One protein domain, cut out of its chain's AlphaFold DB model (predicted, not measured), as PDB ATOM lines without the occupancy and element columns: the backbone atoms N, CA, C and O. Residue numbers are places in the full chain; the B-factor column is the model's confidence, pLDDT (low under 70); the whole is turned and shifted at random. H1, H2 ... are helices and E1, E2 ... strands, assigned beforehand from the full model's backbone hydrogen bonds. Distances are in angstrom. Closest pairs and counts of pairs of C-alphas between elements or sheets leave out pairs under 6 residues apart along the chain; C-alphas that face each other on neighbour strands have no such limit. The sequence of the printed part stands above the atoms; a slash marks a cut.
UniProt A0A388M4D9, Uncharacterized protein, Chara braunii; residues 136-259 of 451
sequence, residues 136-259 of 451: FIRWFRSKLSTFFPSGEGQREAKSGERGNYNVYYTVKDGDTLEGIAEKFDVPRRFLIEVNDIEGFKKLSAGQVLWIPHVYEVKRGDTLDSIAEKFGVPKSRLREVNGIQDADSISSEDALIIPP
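What this domain is: This is residues 136 to 259 of the 451 residues of an uncharacterized protein of Chara braunii (UniProt A0A388M4D9). Two small lobes stand end to end, each a short two-stranded antiparallel ribbon with two helices: E1, E2, H3 and H4 in the one, E3, E4, H5 and H6 in the other. E2 runs on into E3 and so joins the lobes, while the short helix H1 touches both, at H4 and H6, and a long loop, residues 148 to 166, leads from H2 to E1. The printed part has 124 residues, with six named helices and four named strands in the order H1 H2 E1 H3 H4 E2 E3 H5 H6 E4; the class is mixed, helices and strands, though under half of the residues are in named elements. The whole is compact, with a radius of gyration of the C-alphas of 14.6 A and spans of 43 by 29 by 29 A.

How they stand to each other: E1, residues 167 to 170, and E2, residues 208 to 211, are antiparallel neighbours at 150 degrees; N 169 and O 209 are 2.8 A apart, within hydrogen-bond range. H4, residues 188 to 194, comes closest to E2 with the C-alphas of Leu 191 and Ile 211, 6.9 A apart. H3, residues 177 to 184, touches H4 about perpendicular, at 88 degrees; their closest C-alphas, of Ala 181 and Arg 188, are 5.2 A apart. E2 runs on into E3, residues 214 to 216, across a break of 2 residues, at 37 degrees. E3 and E4, residues 254 to 256, are antiparallel neighbours at 148 degrees, with N 215 and O 255 at 2.8 A. H6, residues 234 to 241, comes closest to E4 with the C-alphas of Asn 241 and Ile 256, 6.5 A apart. H5, residues 223 to 230, touches H6 about perpendicular, at 87 degrees, closest at the C-alphas of Ala 227 and Lys 234, 5.2 A. H1, residues 137 to 141, touches H4, with the C-alphas of Ile 137 and Val 194 closest at 6.4 A. H1 also touches H6, at the C-alphas of Phe 140 and Asn 241, 6.2 A. H2, residues 144 to 147, is close to H6 but not clearly touching, at the C-alphas of Phe 147 and Val 240, 7.2 A. H3 and H5 are apart. Every O i to N i+4 pair is within hydrogen-bond range in H1, H3, H4, H5 and H6; H2 is too short for one.

Where its parts are: From first to last C-alpha, E1 measures 9.9 A, E2 9.5 A, H3 10.8 A, H4 10.1 A, and H5 and H6 10.6 A each. H1, E3 and E4 are 6.0, 6.6 and 6.8 A long, and H2 is 5.4 A. C-alpha 137, where H1 begins, is at (75.224, 15.502, 43.781), and C-alpha 256, where E4 ends, is at (83.244, 13.265, 47.110).

The domain as a whole: The C-alphas farthest apart, of Asp 173 and Asp 247, are 43.5 A apart. The printed part has no cut. The links H2 to E1, H4 to E2 and H6 to E4 are long. The mean pLDDT of the printed part is 79.1; it is under 70 at residues 147 to 164, 199 to 200 and 246 to 248.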
ATOM      1  N   PHE A 136      75.922  12.336  40.867       79.50
ATOM      2  CA  PHE A 136      75.865  11.955  42.277       79.50
ATOM      3  C   PHE A 136      75.393  13.079  43.222       79.50
ATOM      4  O   PHE A 136      74.829  12.769  44.272       79.50
ATOM      5  N   ILE A 137      75.522  14.371  42.870       80.62
ATOM      6  CA  ILE A 137      75.224  15.502  43.781       80.62
ATOM      7  C   ILE A 137      73.770  15.483  44.269       80.62
ATOM      8  O   ILE A 137      73.509  15.710  45.453       80.62
ATOM      9  N   ARG A 138      72.803  15.181  43.391       81.38
ATOM     10  CA  ARG A 138      71.376  15.161  43.763       81.38
ATOM     11  C   ARG A 138      71.064  14.077  44.795       81.38
ATOM     12  O   ARG A 138      70.289  14.320  45.719       81.38
ATOM     13  N   TRP A 139      71.674  12.900  44.658       82.62
ATOM     14  CA  TRP A 139      71.582  11.851  45.671       82.62
ATOM     15  C   TRP A 139      72.353  12.269  46.941       82.62
ATOM     16  O   TRP A 139      71.814  12.136  48.040       82.62
ATOM     17  N   PHE A 140      73.540  12.874  46.812       79.69
ATOM     18  CA  PHE A 140      74.389  13.239  47.951       79.69
ATOM     19  C   PHE A 140      73.713  14.262  48.861       79.69
ATOM     20  O   PHE A 140      73.644  14.071  50.074       79.69
ATOM     21  N   ARG A 141      73.107  15.304  48.282       80.81
ATOM     22  CA  ARG A 141      72.324  16.304  49.021       80.81
ATOM     23  C   ARG A 141      71.190  15.689  49.846       80.81
ATOM     24  O   ARG A 141      70.898  16.196  50.923       80.81
ATOM     25  N   SER A 142      70.602  14.571  49.406       82.69
ATOM     26  CA  SER A 142      69.575  13.845  50.178       82.69
ATOM     27  C   SER A 142      70.118  13.096  51.407       82.69
ATOM     28  O   SER A 142      69.337  12.624  52.234       82.69
ATOM     29  N   LYS A 143      71.448  12.979  51.532       79.81
ATOM     30  CA  LYS A 143      72.165  12.266  52.602       79.81
ATOM     31  C   LYS A 143      73.230  13.103  53.316       79.81
ATOM     32  O   LYS A 143      73.820  12.615  54.275       79.81
ATOM     33  N   LEU A 144      73.451  14.355  52.913       73.44
ATOM     34  CA  LEU A 144      74.482  15.244  53.465       73.44
ATOM     35  C   LEU A 144      74.388  15.329  54.999       73.44
ATOM     36  O   LEU A 144      75.371  15.077  55.684       73.44
ATOM     37  N   SER A 145      73.185  15.532  55.544       70.50
ATOM     38  CA  SER A 145      72.914  15.547  56.993       70.50
ATOM     39  C   SER A 145      73.082  14.196  57.705       70.50
ATOM     40  O   SER A 145      73.168  14.162  58.929       70.50
ATOM     41  N   THR A 146      73.111  13.084  56.965       76.56
ATOM     42  CA  THR A 146      73.340  11.724  57.490       76.56
ATOM     43  C   THR A 146      74.833  11.399  57.578       76.56
ATOM     44  O   THR A 146      75.254  10.707  58.499       76.56
ATOM     45  N   PHE A 147      75.642  11.900  56.638       68.38
ATOM     46  CA  PHE A 147      77.092  11.669  56.617       68.38
ATOM     47  C   PHE A 147      77.898  12.754  57.330       68.38
ATOM     48  O   PHE A 147      78.964  12.453  57.863       68.38
ATOM     49  N   PHE A 148      77.382  13.983  57.353       66.44
ATOM     50  CA  PHE A 148      78.005  15.160  57.948       66.44
ATOM     51  C   PHE A 148      76.973  15.905  58.814       66.44
ATOM     52  O   PHE A 148      76.457  16.952  58.411       66.44
ATOM     53  N   PRO A 149      76.612  15.362  59.995       62.53
ATOM     54  CA  PRO A 149      75.798  16.091  60.960       62.53
ATOM     55  C   PRO A 149      76.547  17.358  61.395       62.53
ATOM     56  O   PRO A 149      77.682  17.300  61.864       62.53
ATOM     57  N   SER A 150      75.901  18.516  61.266       54.81
ATOM     58  CA  SER A 150      76.513  19.851  61.376       54.81
ATOM     59  C   SER A 150      77.001  20.261  62.780       54.81
ATOM     60  O   SER A 150      77.325  21.428  62.997       54.81
ATOM     61  N   GLY A 151      77.065  19.320  63.729       48.50
ATOM     62  CA  GLY A 151      77.565  19.518  65.094       48.50
ATOM     63  C   GLY A 151      78.969  18.960  65.367       48.50
ATOM     64  O   GLY A 151      79.582  19.360  66.354       48.50
ATOM     65  N   GLU A 152      79.511  18.068  64.529       43.28
ATOM     66  CA  GLU A 152      80.828  17.465  64.785       43.28
ATOM     67  C   GLU A 152      81.972  18.257  64.141       43.28
ATOM     68  O   GLU A 152      82.377  18.018  63.007       43.28
ATOM     69  N   GLY A 153      82.530  19.195  64.912       46.91
ATOM     70  CA  GLY A 153      83.833  19.801  64.630       46.91
ATOM     71  C   GLY A 153      83.866  20.695  63.390       46.91
ATOM     72  O   GLY A 153      84.548  20.376  62.418       46.91
ATOM     73  N   GLN A 154      83.203  21.855  63.459       45.44
ATOM     74  CA  GLN A 154      83.339  22.933  62.473       45.44
ATOM     75  C   GLN A 154      84.804  23.398  62.361       45.44
ATOM     76  O   GLN A 154      85.254  24.299  63.069       45.44
ATOM     77  N   ARG A 155      85.567  22.777  61.456       54.81
ATOM     78  CA  ARG A 155      86.874  23.279  61.031       54.81
ATOM     79  C   ARG A 155      86.633  24.445  60.082       54.81
ATOM     80  O   ARG A 155      86.292  24.225  58.924       54.81
ATOM     81  N   GLU A 156      86.814  25.667  60.570       50.81
ATOM     82  CA  GLU A 156      86.998  26.821  59.690       50.81
ATOM     83  C   GLU A 156      88.258  26.600  58.845       50.81
ATOM     84  O   GLU A 156      89.330  26.321  59.393       50.81
ATOM     85  N   ALA A 157      88.152  26.728  57.521       51.56
ATOM     86  CA  ALA A 157      89.291  26.498  56.634       51.56
ATOM     87  C   ALA A 157      90.413  27.525  56.881       51.56
ATOM     88  O   ALA A 157      90.332  28.687  56.457       51.56
ATOM     89  N   LYS A 158      91.494  27.101  57.545       48.88
ATOM     90  CA  LYS A 158      92.673  27.950  57.741       48.88
ATOM     91  C   LYS A 158      93.415  28.109  56.419       48.88
ATOM     92  O   LYS A 158      93.721  27.139  55.731       48.88
ATOM     93  N   SER A 159      93.696  29.362  56.065       40.16
ATOM     94  CA  SER A 159      94.293  29.736  54.782       40.16
ATOM     95  C   SER A 159      95.692  29.133  54.610       40.16
ATOM     96  O   SER A 159      96.664  29.686  55.118       40.16
ATOM     97  N   GLY A 160      95.786  28.013  53.890       45.81
ATOM     98  CA  GLY A 160      97.046  27.324  53.593       45.81
ATOM     99  C   GLY A 160      96.932  25.799  53.510       45.81
ATOM    100  O   GLY A 160      97.782  25.167  52.886       45.81
ATOM    101  N   GLU A 161      95.890  25.197  54.087       53.38
ATOM    102  CA  GLU A 161      95.660  23.752  53.971       53.38
ATOM    103  C   GLU A 161      94.969  23.432  52.635       53.38
ATOM    104  O   GLU A 161      93.858  23.887  52.371       53.38
ATOM    105  N   ARG A 162      95.654  22.683  51.761       49.28
ATOM    106  CA  ARG A 162      95.157  22.324  50.422       49.28
ATOM    107  C   ARG A 162      94.124  21.199  50.504       49.28
ATOM    108  O   ARG A 162      94.501  20.122  50.950       49.28
ATOM    109  N   GLY A 163      92.904  21.455  50.018       53.12
ATOM    110  CA  GLY A 163      91.940  20.534  49.371       53.12
ATOM    111  C   GLY A 163      91.450  19.253  50.071       53.12
ATOM    112  O   GLY A 163      90.299  18.875  49.895       53.12
ATOM    113  N   ASN A 164      92.283  18.574  50.857       61.56
ATOM    114  CA  ASN A 164      92.181  17.138  51.133       61.56
ATOM    115  C   ASN A 164      91.043  16.708  52.083       61.56
ATOM    116  O   ASN A 164      90.912  15.520  52.372       61.56
ATOM    117  N   TYR A 165      90.242  17.632  52.611       71.69
ATOM    118  CA  TYR A 165      89.206  17.327  53.596       71.69
ATOM    119  C   TYR A 165      87.954  18.185  53.395       71.69
ATOM    120  O   TYR A 165      88.025  19.296  52.882       71.69
ATOM    121  N   ASN A 166      86.802  17.673  53.836       80.12
ATOM    122  CA  ASN A 166      85.535  18.405  53.779       80.12
ATOM    123  C   ASN A 166      85.527  19.529  54.826       80.12
ATOM    124  O   ASN A 166      85.790  19.275  56.005       80.12
ATOM    125  N   VAL A 167      85.205  20.757  54.414       82.44
ATOM    126  CA  VAL A 167      85.342  21.970  55.236       82.44
ATOM    127  C   VAL A 167      84.059  22.791  55.274       82.44
ATOM    128  O   VAL A 167      83.275  22.784  54.326       82.44
ATOM    129  N   TYR A 168      83.876  23.565  56.345       85.06
ATOM    130  CA  TYR A 168      82.941  24.688  56.350       85.06
ATOM    131  C   TYR A 168      83.733  25.993  56.191       85.06
ATOM    132  O   TYR A 168      84.671  26.266  56.944       85.06
ATOM    133  N   TYR A 169      83.376  26.790  55.187       86.75
ATOM    134  CA  TYR A 169      84.038  28.049  54.868       86.75
ATOM    135  C   TYR A 169      83.061  29.217  54.959       86.75
ATOM    136  O   TYR A 169      82.111  29.305  54.182       86.75
ATOM    137  N   THR A 170      83.322  30.133  55.884       88.75
ATOM    138  CA  THR A 170      82.605  31.407  55.975       88.75
ATOM    139  C   THR A 170      83.159  32.373  54.929       88.75
ATOM    140  O   THR A 170      84.320  32.781  55.014       88.75
ATOM    141  N   VAL A 171      82.326  32.736  53.953       89.69
ATOM    142  CA  VAL A 171      82.623  33.712  52.892       89.69
ATOM    143  C   VAL A 171      83.004  35.057  53.506       89.69
ATOM    144  O   VAL A 171      82.307  35.563  54.390       89.69
ATOM    145  N   LYS A 172      84.086  35.658  53.013       87.81
ATOM    146  CA  LYS A 172      84.580  36.973  53.437       87.81
ATOM    147  C   LYS A 172      84.209  38.056  52.428       87.81
ATOM    148  O   LYS A 172      83.913  37.764  51.270       87.81
ATOM    149  N   ASP A 173      84.256  39.315  52.854       86.38
ATOM    150  CA  ASP A 173      84.094  40.449  51.944       86.38
ATOM    151  C   ASP A 173      85.132  40.390  50.812       86.38
ATOM    152  O   ASP A 173      86.339  40.377  51.055       86.38
ATOM    153  N   GLY A 174      84.645  40.339  49.570       84.31
ATOM    154  CA  GLY A 174      85.471  40.228  48.364       84.31
ATOM    155  C   GLY A 174      85.736  38.802  47.859       84.31
ATOM    156  O   GLY A 174      86.246  38.671  46.748       84.31
ATOM    157  N   ASP A 175      85.364  37.748  48.596       87.50
ATOM    158  CA  ASP A 175      85.452  36.370  48.086       87.50
ATOM    159  C   ASP A 175      84.470  36.149  46.911       87.50
ATOM    160  O   ASP A 175      83.300  36.537  46.965       87.50
ATOM    161  N   THR A 176      84.928  35.468  45.857       89.25
ATOM    162  CA  THR A 176      84.108  35.054  44.701       89.25
ATOM    163  C   THR A 176      83.930  33.535  44.661       89.25
ATOM    164  O   THR A 176      84.721  32.792  45.242       89.25
ATOM    165  N   LEU A 177      82.904  33.047  43.951       87.50
ATOM    166  CA  LEU A 177      82.717  31.604  43.732       87.50
ATOM    167  C   LEU A 177      83.918  30.988  43.010       87.50
ATOM    168  O   LEU A 177      84.330  29.883  43.341       87.50
ATOM    169  N   GLU A 178      84.481  31.722  42.053       88.19
ATOM    170  CA  GLU A 178      85.688  31.391  41.299       88.19
ATOM    171  C   GLU A 178      86.910  31.287  42.222       88.19
ATOM    172  O   GLU A 178      87.550  30.242  42.274       88.19
ATOM    173  N   GLY A 179      87.185  32.323  43.022       88.19
ATOM    174  CA  GLY A 179      88.345  32.350  43.916       88.19
ATOM    175  C   GLY A 179      88.265  31.328  45.054       88.19
ATOM    176  O   GLY A 179      89.294  30.828  45.500       88.19
ATOM    177  N   ILE A 180      87.057  30.968  45.508       87.44
ATOM    178  CA  ILE A 180      86.857  29.847  46.438       87.44
ATOM    179  C   ILE A 180      87.075  28.508  45.712       87.44
ATOM    180  O   ILE A 180      87.808  27.667  46.224       87.44
ATOM    181  N   ALA A 181      86.492  28.313  44.526       87.50
ATOM    182  CA  ALA A 181      86.649  27.094  43.729       87.50
ATOM    183  C   ALA A 181      88.128  26.769  43.441       87.50
ATOM    184  O   ALA A 181      88.594  25.677  43.764       87.50
ATOM    185  N   GLU A 182      88.888  27.743  42.930       87.62
ATOM    186  CA  GLU A 182      90.323  27.618  42.627       87.62
ATOM    187  C   GLU A 182      91.173  27.346  43.881       87.62
ATOM    188  O   GLU A 182      92.100  26.541  43.857       87.62
ATOM    189  N   LYS A 183      90.844  27.988  45.008       86.50
ATOM    190  CA  LYS A 183      91.560  27.850  46.290       86.50
ATOM    191  C   LYS A 183      91.424  26.466  46.928       86.50
ATOM    192  O   LYS A 183      92.316  26.063  47.676       86.50
ATOM    193  N   PHE A 184      90.314  25.772  46.677       85.38
ATOM    194  CA  PHE A 184      90.021  24.455  47.251       85.38
ATOM    195  C   PHE A 184      90.113  23.298  46.243       85.38
ATOM    196  O   PHE A 184      89.933  22.157  46.654       85.38
ATOM    197  N   ASP A 185      90.442  23.577  44.976       84.88
ATOM    198  CA  ASP A 185      90.500  22.601  43.872       84.88
ATOM    199  C   ASP A 185      89.145  21.894  43.629       84.88
ATOM    200  O   ASP A 185      89.060  20.692  43.389       84.88
ATOM    201  N   VAL A 186      88.048  22.658  43.735       86.25
ATOM    202  CA  VAL A 186      86.666  22.171  43.571       86.25
ATOM    203  C   VAL A 186      86.021  22.857  42.366       86.25
ATOM    204  O   VAL A 186      85.939  24.086  42.357       86.25
ATOM    205  N   PRO A 187      85.468  22.127  41.377       86.56
ATOM    206  CA  PRO A 187      84.816  22.749  40.230       86.56
ATOM    207  C   PRO A 187      83.695  23.709  40.654       86.56
ATOM    208  O   PRO A 187      82.762  23.320  41.358       86.56
ATOM    209  N   ARG A 188      83.722  24.961  40.170       88.00
ATOM    210  CA  ARG A 188      82.725  26.004  40.510       88.00
ATOM    211  C   ARG A 188      81.277  25.507  40.404       88.00
ATOM    212  O   ARG A 188      80.442  25.842  41.239       88.00
ATOM    213  N   ARG A 189      80.970  24.699  39.382       85.19
ATOM    214  CA  ARG A 189      79.631  24.129  39.172       85.19
ATOM    215  C   ARG A 189      79.229  23.154  40.288       85.19
ATOM    216  O   ARG A 189      78.084  23.199  40.724       85.19
ATOM    217  N   PHE A 190      80.172  22.353  40.787       86.06
ATOM    218  CA  PHE A 190      79.984  21.474  41.942       86.06
ATOM    219  C   PHE A 190      79.642  22.297  43.190       86.06
ATOM    220  O   PHE A 190      78.639  22.035  43.852       86.06
ATOM    221  N   LEU A 191      80.440  23.334  43.478       86.88
ATOM    222  CA  LEU A 191      80.269  24.197  44.652       86.88
ATOM    223  C   LEU A 191      78.894  24.891  44.669       86.88
ATOM    224  O   LEU A 191      78.254  24.957  45.719       86.88
ATOM    225  N   ILE A 192      78.433  25.348  43.499       87.06
ATOM    226  CA  ILE A 192      77.096  25.915  43.263       87.06
ATOM    227  C   ILE A 192      75.999  24.882  43.559       87.06
ATOM    228  O   ILE A 192      75.122  25.137  44.384       87.06
ATOM    229  N   GLU A 193      76.046  23.707  42.922       85.50
ATOM    230  CA  GLU A 193      74.982  22.702  43.035       85.50
ATOM    231  C   GLU A 193      74.896  22.061  44.424       85.50
ATOM    232  O   GLU A 193      73.791  21.754  44.879       85.50
ATOM    233  N   VAL A 194      76.025  21.875  45.116       85.44
ATOM    234  CA  VAL A 194      76.060  21.215  46.430       85.44
ATOM    235  C   VAL A 194      75.614  22.131  47.577       85.44
ATOM    236  O   VAL A 194      75.018  21.642  48.534       85.44
ATOM    237  N   ASN A 195      75.816  23.448  47.447       87.50
ATOM    238  CA  ASN A 195      75.357  24.468  48.404       87.50
ATOM    239  C   ASN A 195      73.998  25.100  48.038       87.50
ATOM    240  O   ASN A 195      73.557  26.027  48.711       87.50
ATOM    241  N   ASP A 196      73.350  24.619  46.971       85.00
ATOM    242  CA  ASP A 196      72.085  25.142  46.425       85.00
ATOM    243  C   ASP A 196      72.104  26.643  46.089       85.00
ATOM    244  O   ASP A 196      71.115  27.364  46.234       85.00
ATOM    245  N   ILE A 197      73.258  27.131  45.634       83.69
ATOM    246  CA  ILE A 197      73.436  28.525  45.236       83.69
ATOM    247  C   ILE A 197      72.820  28.696  43.846       83.69
ATOM    248  O   ILE A 197      73.180  27.996  42.902       83.69
ATOM    249  N   GLU A 198      71.925  29.663  43.670       79.06
ATOM    250  CA  GLU A 198      71.517  30.071  42.325       79.06
ATOM    251  C   GLU A 198      72.717  30.715  41.621       79.06
ATOM    252  O   GLU A 198      73.185  31.767  42.051       79.06
ATOM    253  N   GLY A 199      73.203  30.123  40.524       65.12
ATOM    254  CA  GLY A 199      74.453  30.514  39.842       65.12
ATOM    255  C   GLY A 199      74.520  31.928  39.234       65.12
ATOM    256  O   GLY A 199      75.464  32.224  38.508       65.12
ATOM    257  N   PHE A 200      73.538  32.788  39.515       61.31
ATOM    258  CA  PHE A 200      73.514  34.218  39.183       61.31
ATOM    259  C   PHE A 200      73.550  35.130  40.425       61.31
ATOM    260  O   PHE A 200      73.730  36.341  40.292       61.31
ATOM    261  N   LYS A 201      73.364  34.584  41.636       71.56
ATOM    262  CA  LYS A 201      73.450  35.339  42.890       71.56
ATOM    263  C   LYS A 201      74.913  35.548  43.272       71.56
ATOM    264  O   LYS A 201      75.721  34.624  43.223       71.56
ATOM    265  N   LYS A 202      75.241  36.770  43.698       73.88
ATOM    266  CA  LYS A 202      76.507  37.046  44.388       73.88
ATOM    267  C   LYS A 202      76.501  36.323  45.735       73.88
ATOM    268  O   LYS A 202      75.452  36.243  46.372       73.88
ATOM    269  N   LEU A 203      77.665  35.841  46.167       82.81
ATOM    270  CA  LEU A 203      77.842  35.370  47.538       82.81
ATOM    271  C   LEU A 203      77.603  36.519  48.523       82.81
ATOM    272  O   LEU A 203      77.967  37.665  48.245       82.81
ATOM    273  N   SER A 204      77.033  36.196  49.679       82.88
ATOM    274  CA  SER A 204      76.932  37.127  50.803       82.88
ATOM    275  C   SER A 204      78.103  36.904  51.757       82.88
ATOM    276  O   SER A 204      78.379  35.766  52.134       82.88
ATOM    277  N   ALA A 205      78.774  37.969  52.199       84.06
ATOM    278  CA  ALA A 205      79.748  37.852  53.285       84.06
ATOM    279  C   ALA A 205      79.065  37.309  54.557       84.06
ATOM    280  O   ALA A 205      77.901  37.607  54.829       84.06
ATOM    281  N   GLY A 206      79.763  36.452  55.301       82.00
ATOM    282  CA  GLY A 206      79.198  35.696  56.424       82.00
ATOM    283  C   GLY A 206      78.391  34.449  56.028       82.00
ATOM    284  O   GLY A 206      78.017  33.677  56.908       82.00
ATOM    285  N   GLN A 207      78.142  34.198  54.737       86.81
ATOM    286  CA  GLN A 207      77.534  32.944  54.279       86.81
ATOM    287  C   GLN A 207      78.484  31.771  54.551       86.81
ATOM    288  O   GLN A 207      79.638  31.791  54.127       86.81
ATOM    289  N   VAL A 208      77.999  30.729  55.226       87.12
ATOM    290  CA  VAL A 208      78.755  29.483  55.409       87.12
ATOM    291  C   VAL A 208      78.504  28.571  54.212       87.12
ATOM    292  O   VAL A 208      77.362  28.198  53.943       87.12
ATOM    293  N   LEU A 209      79.571  28.205  53.507       87.69
ATOM    294  CA  LEU A 209      79.571  27.200  52.449       87.69
ATOM    295  C   LEU A 209      80.146  25.886  52.975       87.69
ATOM    296  O   LEU A 209      81.136  25.881  53.706       87.69
ATOM    297  N   TRP A 210      79.558  24.768  52.564       87.06
ATOM    298  CA  TRP A 210      80.172  23.454  52.686       87.06
ATOM    299  C   TRP A 210      81.022  23.176  51.445       87.06
ATOM    300  O   TRP A 210      80.537  23.250  50.312       87.06
ATOM    301  N   ILE A 211      82.299  22.879  51.660       87.81
ATOM    302  CA  ILE A 211      83.281  22.627  50.608       87.81
ATOM    303  C   ILE A 211      83.710  21.156  50.707       87.81
ATOM    304  O   ILE A 211      84.418  20.804  51.654       87.81
ATOM    305  N   PRO A 212      83.271  20.284  49.783       85.25
ATOM    306  CA  PRO A 212      83.764  18.915  49.704       85.25
ATOM    307  C   PRO A 212      85.198  18.867  49.179       85.25
ATOM    308  O   PRO A 212      85.546  19.603  48.261       85.25
ATOM    309  N   HIS A 213      85.981  17.909  49.668       86.62
ATOM    310  CA  HIS A 213      87.107  17.363  48.924       86.62
ATOM    311  C   HIS A 213      86.541  16.526  47.769       86.62
ATOM    312  O   HIS A 213      85.846  15.528  47.988       86.62
ATOM    313  N   VAL A 214      86.801  16.964  46.537       87.62
ATOM    314  CA  VAL A 214      86.343  16.306  45.308       87.62
ATOM    315  C   VAL A 214      87.540  15.691  44.592       87.62
ATOM    316  O   VAL A 214      88.600  16.303  44.505       87.62
ATOM    317  N   TYR A 215      87.366  14.485  44.058       88.38
ATOM    318  CA  TYR A 215      88.321  13.840  43.169       88.38
ATOM    319  C   TYR A 215      87.681  13.558  41.808       88.38
ATOM    320  O   TYR A 215      86.668  12.864  41.725       88.38
ATOM    321  N   GLU A 216      88.298  14.076  40.747       87.94
ATOM    322  CA  GLU A 216      87.919  13.791  39.361       87.94
ATOM    323  C   GLU A 216      88.526  12.449  38.915       87.94
ATOM    324  O   GLU A 216      89.751  12.276  38.898       87.94
ATOM    325  N   VAL A 217      87.664  11.485  38.579       88.12
ATOM    326  CA  VAL A 217      88.030  10.111  38.199       88.12
ATOM    327  C   VAL A 217      88.757  10.107  36.859       88.12
ATOM    328  O   VAL A 217      88.208  10.519  35.837       88.12
ATOM    329  N   LYS A 218      89.985   9.586  36.823       87.94
ATOM    330  CA  LYS A 218      90.809   9.579  35.606       87.94
ATOM    331  C   LYS A 218      90.619   8.288  34.815       87.94
ATOM    332  O   LYS A 218      90.148   7.274  35.327       87.94
ATOM    333  N   ARG A 219      90.995   8.305  33.533       86.06
ATOM    334  CA  ARG A 219      90.946   7.111  32.674       86.06
ATOM    335  C   ARG A 219      91.834   6.003  33.245       86.06
ATOM    336  O   ARG A 219      93.054   6.140  33.252       86.06
ATOM    337  N   GLY A 220      91.205   4.918  33.694       84.38
ATOM    338  CA  GLY A 220      91.862   3.779  34.342       84.38
ATOM    339  C   GLY A 220      91.814   3.777  35.876       84.38
ATOM    340  O   GLY A 220      92.243   2.789  36.467       84.38
ATOM    341  N   ASP A 221      91.281   4.818  36.525       87.19
ATOM    342  CA  ASP A 221      90.996   4.774  37.964       87.19
ATOM    343  C   ASP A 221      89.840   3.798  38.257       87.19
ATOM    344  O   ASP A 221      88.849   3.743  37.526       87.19
ATOM    345  N   THR A 222      89.943   3.053  39.359       88.19
ATOM    346  CA  THR A 222      88.879   2.192  39.893       88.19
ATOM    347  C   THR A 222      88.450   2.698  41.269       88.19
ATOM    348  O   THR A 222      89.197   3.402  41.948       88.19
ATOM    349  N   LEU A 223      87.259   2.314  41.742       87.12
ATOM    350  CA  LEU A 223      86.860   2.646  43.117       87.12
ATOM    351  C   LEU A 223      87.818   2.072  44.167       87.12
ATOM    352  O   LEU A 223      87.926   2.642  45.246       87.12
ATOM    353  N   ASP A 224      88.491   0.959  43.872       88.19
ATOM    354  CA  ASP A 224      89.488   0.332  44.740       88.19
ATOM    355  C   ASP A 224      90.781   1.159  44.768       88.19
ATOM    356  O   ASP A 224      91.237   1.520  45.850       88.19
ATOM    357  N   SER A 225      91.318   1.563  43.607       88.75
ATOM    358  CA  SER A 225      92.536   2.385  43.562       88.75
ATOM    359  C   SER A 225      92.319   3.787  44.142       88.75
ATOM    360  O   SER A 225      93.218   4.331  44.782       88.75
ATOM    361  N   ILE A 226      91.118   4.360  43.996       89.12
ATOM    362  CA  ILE A 226      90.727   5.623  44.642       89.12
ATOM    363  C   ILE A 226      90.586   5.435  46.162       89.12
ATOM    364  O   ILE A 226      91.112   6.241  46.928       89.12
ATOM    365  N   ALA A 227      89.917   4.366  46.607       88.81
ATOM    366  CA  ALA A 227      89.770   4.021  48.022       88.81
ATOM    367  C   ALA A 227      91.132   3.859  48.723       88.81
ATOM    368  O   ALA A 227      91.369   4.476  49.762       88.81
ATOM    369  N   GLU A 228      92.050   3.095  48.127       88.56
ATOM    370  CA  GLU A 228      93.411   2.890  48.636       88.56
ATOM    371  C   GLU A 228      94.215   4.196  48.672       88.56
ATOM    372  O   GLU A 228      94.792   4.534  49.706       88.56
ATOM    373  N   LYS A 229      94.194   4.975  47.582       87.31
ATOM    374  CA  LYS A 229      94.896   6.263  47.452       87.31
ATOM    375  C   LYS A 229      94.523   7.275  48.538       87.31
ATOM    376  O   LYS A 229      95.388   8.029  48.977       87.31
ATOM    377  N   PHE A 230      93.255   7.303  48.952       86.69
ATOM    378  CA  PHE A 230      92.760   8.209  49.992       86.69
ATOM    379  C   PHE A 230      92.613   7.550  51.375       86.69
ATOM    380  O   PHE A 230      92.204   8.219  52.315       86.69
ATOM    381  N   GLY A 231      92.936   6.261  51.535       86.75
ATOM    382  CA  GLY A 231      92.778   5.541  52.807       86.75
ATOM    383  C   GLY A 231      91.321   5.374  53.273       86.75
ATOM    384  O   GLY A 231      91.070   5.169  54.461       86.75
ATOM    385  N   VAL A 232      90.356   5.475  52.355       87.56
ATOM    386  CA  VAL A 232      88.912   5.393  52.620       87.56
ATOM    387  C   VAL A 232      88.407   4.001  52.233       87.56
ATOM    388  O   VAL A 232      88.642   3.578  51.107       87.56
ATOM    389  N   PRO A 233      87.645   3.274  53.072       88.69
ATOM    390  CA  PRO A 233      87.102   1.981  52.666       88.69
ATOM    391  C   PRO A 233      86.098   2.130  51.505       88.69
ATOM    392  O   PRO A 233      85.150   2.912  51.588       88.69
ATOM    393  N   LYS A 234      86.259   1.333  50.437       89.44
ATOM    394  CA  LYS A 234      85.421   1.354  49.213       89.44
ATOM    395  C   LYS A 234      83.913   1.272  49.483       89.44
ATOM    396  O   LYS A 234      83.125   1.859  48.744       89.44
ATOM    397  N   SER A 235      83.498   0.576  50.544       87.50
ATOM    398  CA  SER A 235      82.105   0.561  51.010       87.50
ATOM    399  C   SER A 235      81.607   1.964  51.368       87.50
ATOM    400  O   SER A 235      80.566   2.373  50.866       87.50
ATOM    401  N   ARG A 236      82.377   2.726  52.155       87.25
ATOM    402  CA  ARG A 236      82.065   4.109  52.541       87.25
ATOM    403  C   ARG A 236      82.167   5.073  51.363       87.25
ATOM    404  O   ARG A 236      81.329   5.956  51.254       87.25
ATOM    405  N   LEU A 237      83.132   4.889  50.457       88.06
ATOM    406  CA  LEU A 237      83.239   5.717  49.247       88.06
ATOM    407  C   LEU A 237      82.003   5.556  48.341       88.06
ATOM    408  O   LEU A 237      81.456   6.554  47.873       88.06
ATOM    409  N   ARG A 238      81.509   4.321  48.160       88.12
ATOM    410  CA  ARG A 238      80.225   4.044  47.484       88.12
ATOM    411  C   ARG A 238      79.039   4.622  48.247       88.12
ATOM    412  O   ARG A 238      78.202   5.284  47.643       88.12
ATOM    413  N   GLU A 239      78.981   4.395  49.558       87.12
ATOM    414  CA  GLU A 239      77.901   4.870  50.430       87.12
ATOM    415  C   GLU A 239      77.770   6.400  50.413       87.12
ATOM    416  O   GLU A 239      76.652   6.891  50.398       87.12
ATOM    417  N   VAL A 240      78.892   7.132  50.359       85.62
ATOM    418  CA  VAL A 240      78.976   8.608  50.359       85.62
ATOM    419  C   VAL A 240      78.817   9.223  48.960       85.62
ATOM    420  O   VAL A 240      78.640  10.432  48.863       85.62
ATOM    421  N   ASN A 241      78.788   8.423  47.887       88.00
ATOM    422  CA  ASN A 241      78.527   8.893  46.513       88.00
ATOM    423  C   ASN A 241      77.280   8.261  45.857       88.00
ATOM    424  O   ASN A 241      76.936   8.599  44.729       88.00
ATOM    425  N   GLY A 242      76.576   7.354  46.543       83.88
ATOM    426  CA  GLY A 242      75.364   6.703  46.030       83.88
ATOM    427  C   GLY A 242      75.620   5.641  44.963       83.88
ATOM    428  O   GLY A 242      74.698   5.261  44.240       83.88
ATOM    429  N   ILE A 243      76.861   5.166  44.852       83.69
ATOM    430  CA  ILE A 243      77.309   4.292  43.766       83.69
ATOM    431  C   ILE A 243      76.883   2.850  44.054       83.69
ATOM    432  O   ILE A 243      77.520   2.121  44.827       83.69
ATOM    433  N   GLN A 244      75.772   2.454  43.428       74.12
ATOM    434  CA  GLN A 244      75.171   1.132  43.596       74.12
ATOM    435  C   GLN A 244      76.094   0.035  43.057       74.12
ATOM    436  O   GLN A 244      76.414  -0.880  43.811       74.12
ATOM    437  N   ASP A 245      76.631   0.186  41.846       73.19
ATOM    438  CA  ASP A 245      77.526  -0.791  41.217       73.19
ATOM    439  C   ASP A 245      78.951  -0.248  41.093       73.19
ATOM    440  O   ASP A 245      79.161   0.889  40.674       73.19
ATOM    441  N   ALA A 246      79.947  -1.052  41.477       63.12
ATOM    442  CA  ALA A 246      81.328  -0.581  41.592       63.12
ATOM    443  C   ALA A 246      81.952  -0.175  40.244       63.12
ATOM    444  O   ALA A 246      82.781   0.732  40.207       63.12
ATOM    445  N   ASP A 247      81.502  -0.809  39.163       63.47
ATOM    446  CA  ASP A 247      81.970  -0.596  37.791       63.47
ATOM    447  C   ASP A 247      81.172   0.506  37.059       63.47
ATOM    448  O   ASP A 247      81.369   0.740  35.872       63.47
ATOM    449  N   SER A 248      80.254   1.194  37.756       68.88
ATOM    450  CA  SER A 248      79.417   2.265  37.187       68.88
ATOM    451  C   SER A 248      80.134   3.620  37.073       68.88
ATOM    452  O   SER A 248      79.617   4.539  36.425       68.88
ATOM    453  N   ILE A 249      81.316   3.770  37.684       78.62
ATOM    454  CA  ILE A 249      82.096   5.008  37.565       78.62
ATOM    455  C   ILE A 249      82.574   5.231  36.128       78.62
ATOM    456  O   ILE A 249      82.996   4.317  35.424       78.62
ATOM    457  N   SER A 250      82.479   6.476  35.686       77.62
ATOM    458  CA  SER A 250      82.983   6.965  34.408       77.62
ATOM    459  C   SER A 250      84.230   7.804  34.655       77.62
ATOM    460  O   SER A 250      84.380   8.410  35.714       77.62
ATOM    461  N   SER A 251      85.121   7.885  33.670       77.88
ATOM    462  CA  SER A 251      86.119   8.960  33.676       77.88
ATOM    463  C   SER A 251      85.416  10.320  33.631       77.88
ATOM    464  O   SER A 251      84.307  10.422  33.109       77.88
ATOM    465  N   GLU A 252      86.065  11.337  34.188       79.12
ATOM    466  CA  GLU A 252      85.527  12.679  34.450       79.12
ATOM    467  C   GLU A 252      84.432  12.752  35.547       79.12
ATOM    468  O   GLU A 252      83.977  13.850  35.858       79.12
ATOM    469  N   ASP A 253      84.025  11.644  36.192       83.00
ATOM    470  CA  ASP A 253      83.129  11.693  37.366       83.00
ATOM    471  C   ASP A 253      83.749  12.506  38.514       83.00
ATOM    472  O   ASP A 253      84.906  12.295  38.880       83.00
ATOM    473  N   ALA A 254      82.950  13.358  39.162       85.19
ATOM    474  CA  ALA A 254      83.362  14.098  40.352       85.19
ATOM    475  C   ALA A 254      82.910  13.368  41.633       85.19
ATOM    476  O   ALA A 254      81.737  13.426  42.016       85.19
ATOM    477  N   LEU A 255      83.836  12.679  42.307       87.12
ATOM    478  CA  LEU A 255      83.570  11.916  43.533       87.12
ATOM    479  C   LEU A 255      83.904  12.713  44.795       87.12
ATOM    480  O   LEU A 255      84.995  13.259  44.924       87.12
ATOM    481  N   ILE A 256      82.999  12.712  45.772       87.44
ATOM    482  CA  ILE A 256      83.244  13.265  47.110       87.44
ATOM    483  C   ILE A 256      84.066  12.260  47.914       87.44
ATOM    484  O   ILE A 256      83.642  11.117  48.117       87.44
ATOM    485  N   ILE A 257      85.212  12.698  48.428       88.69
ATOM    486  CA  ILE A 257      86.052  11.902  49.323       88.69
ATOM    487  C   ILE A 257      85.643  12.205  50.778       88.69
ATOM    488  O   ILE A 257      85.760  13.347  51.228       88.69
ATOM    489  N   PRO A 258      85.127  11.229  51.551       83.75
ATOM    490  CA  PRO A 258      84.898  11.426  52.979       83.75
ATOM    491  C   PRO A 258      86.239  11.470  53.739       83.75
ATOM    492  O   PRO A 258      87.165  10.756  53.361       83.75
ATOM    493  N   PRO A 259      86.346  12.248  54.833       78.75
ATOM    494  CA  PRO A 259      87.555  12.289  55.650       78.75
ATOM    495  C   PRO A 259      87.825  10.928  56.301       78.75
ATOM    496  O   PRO A 259      86.896  10.240  56.738       78.75
TER     497      PRO A 259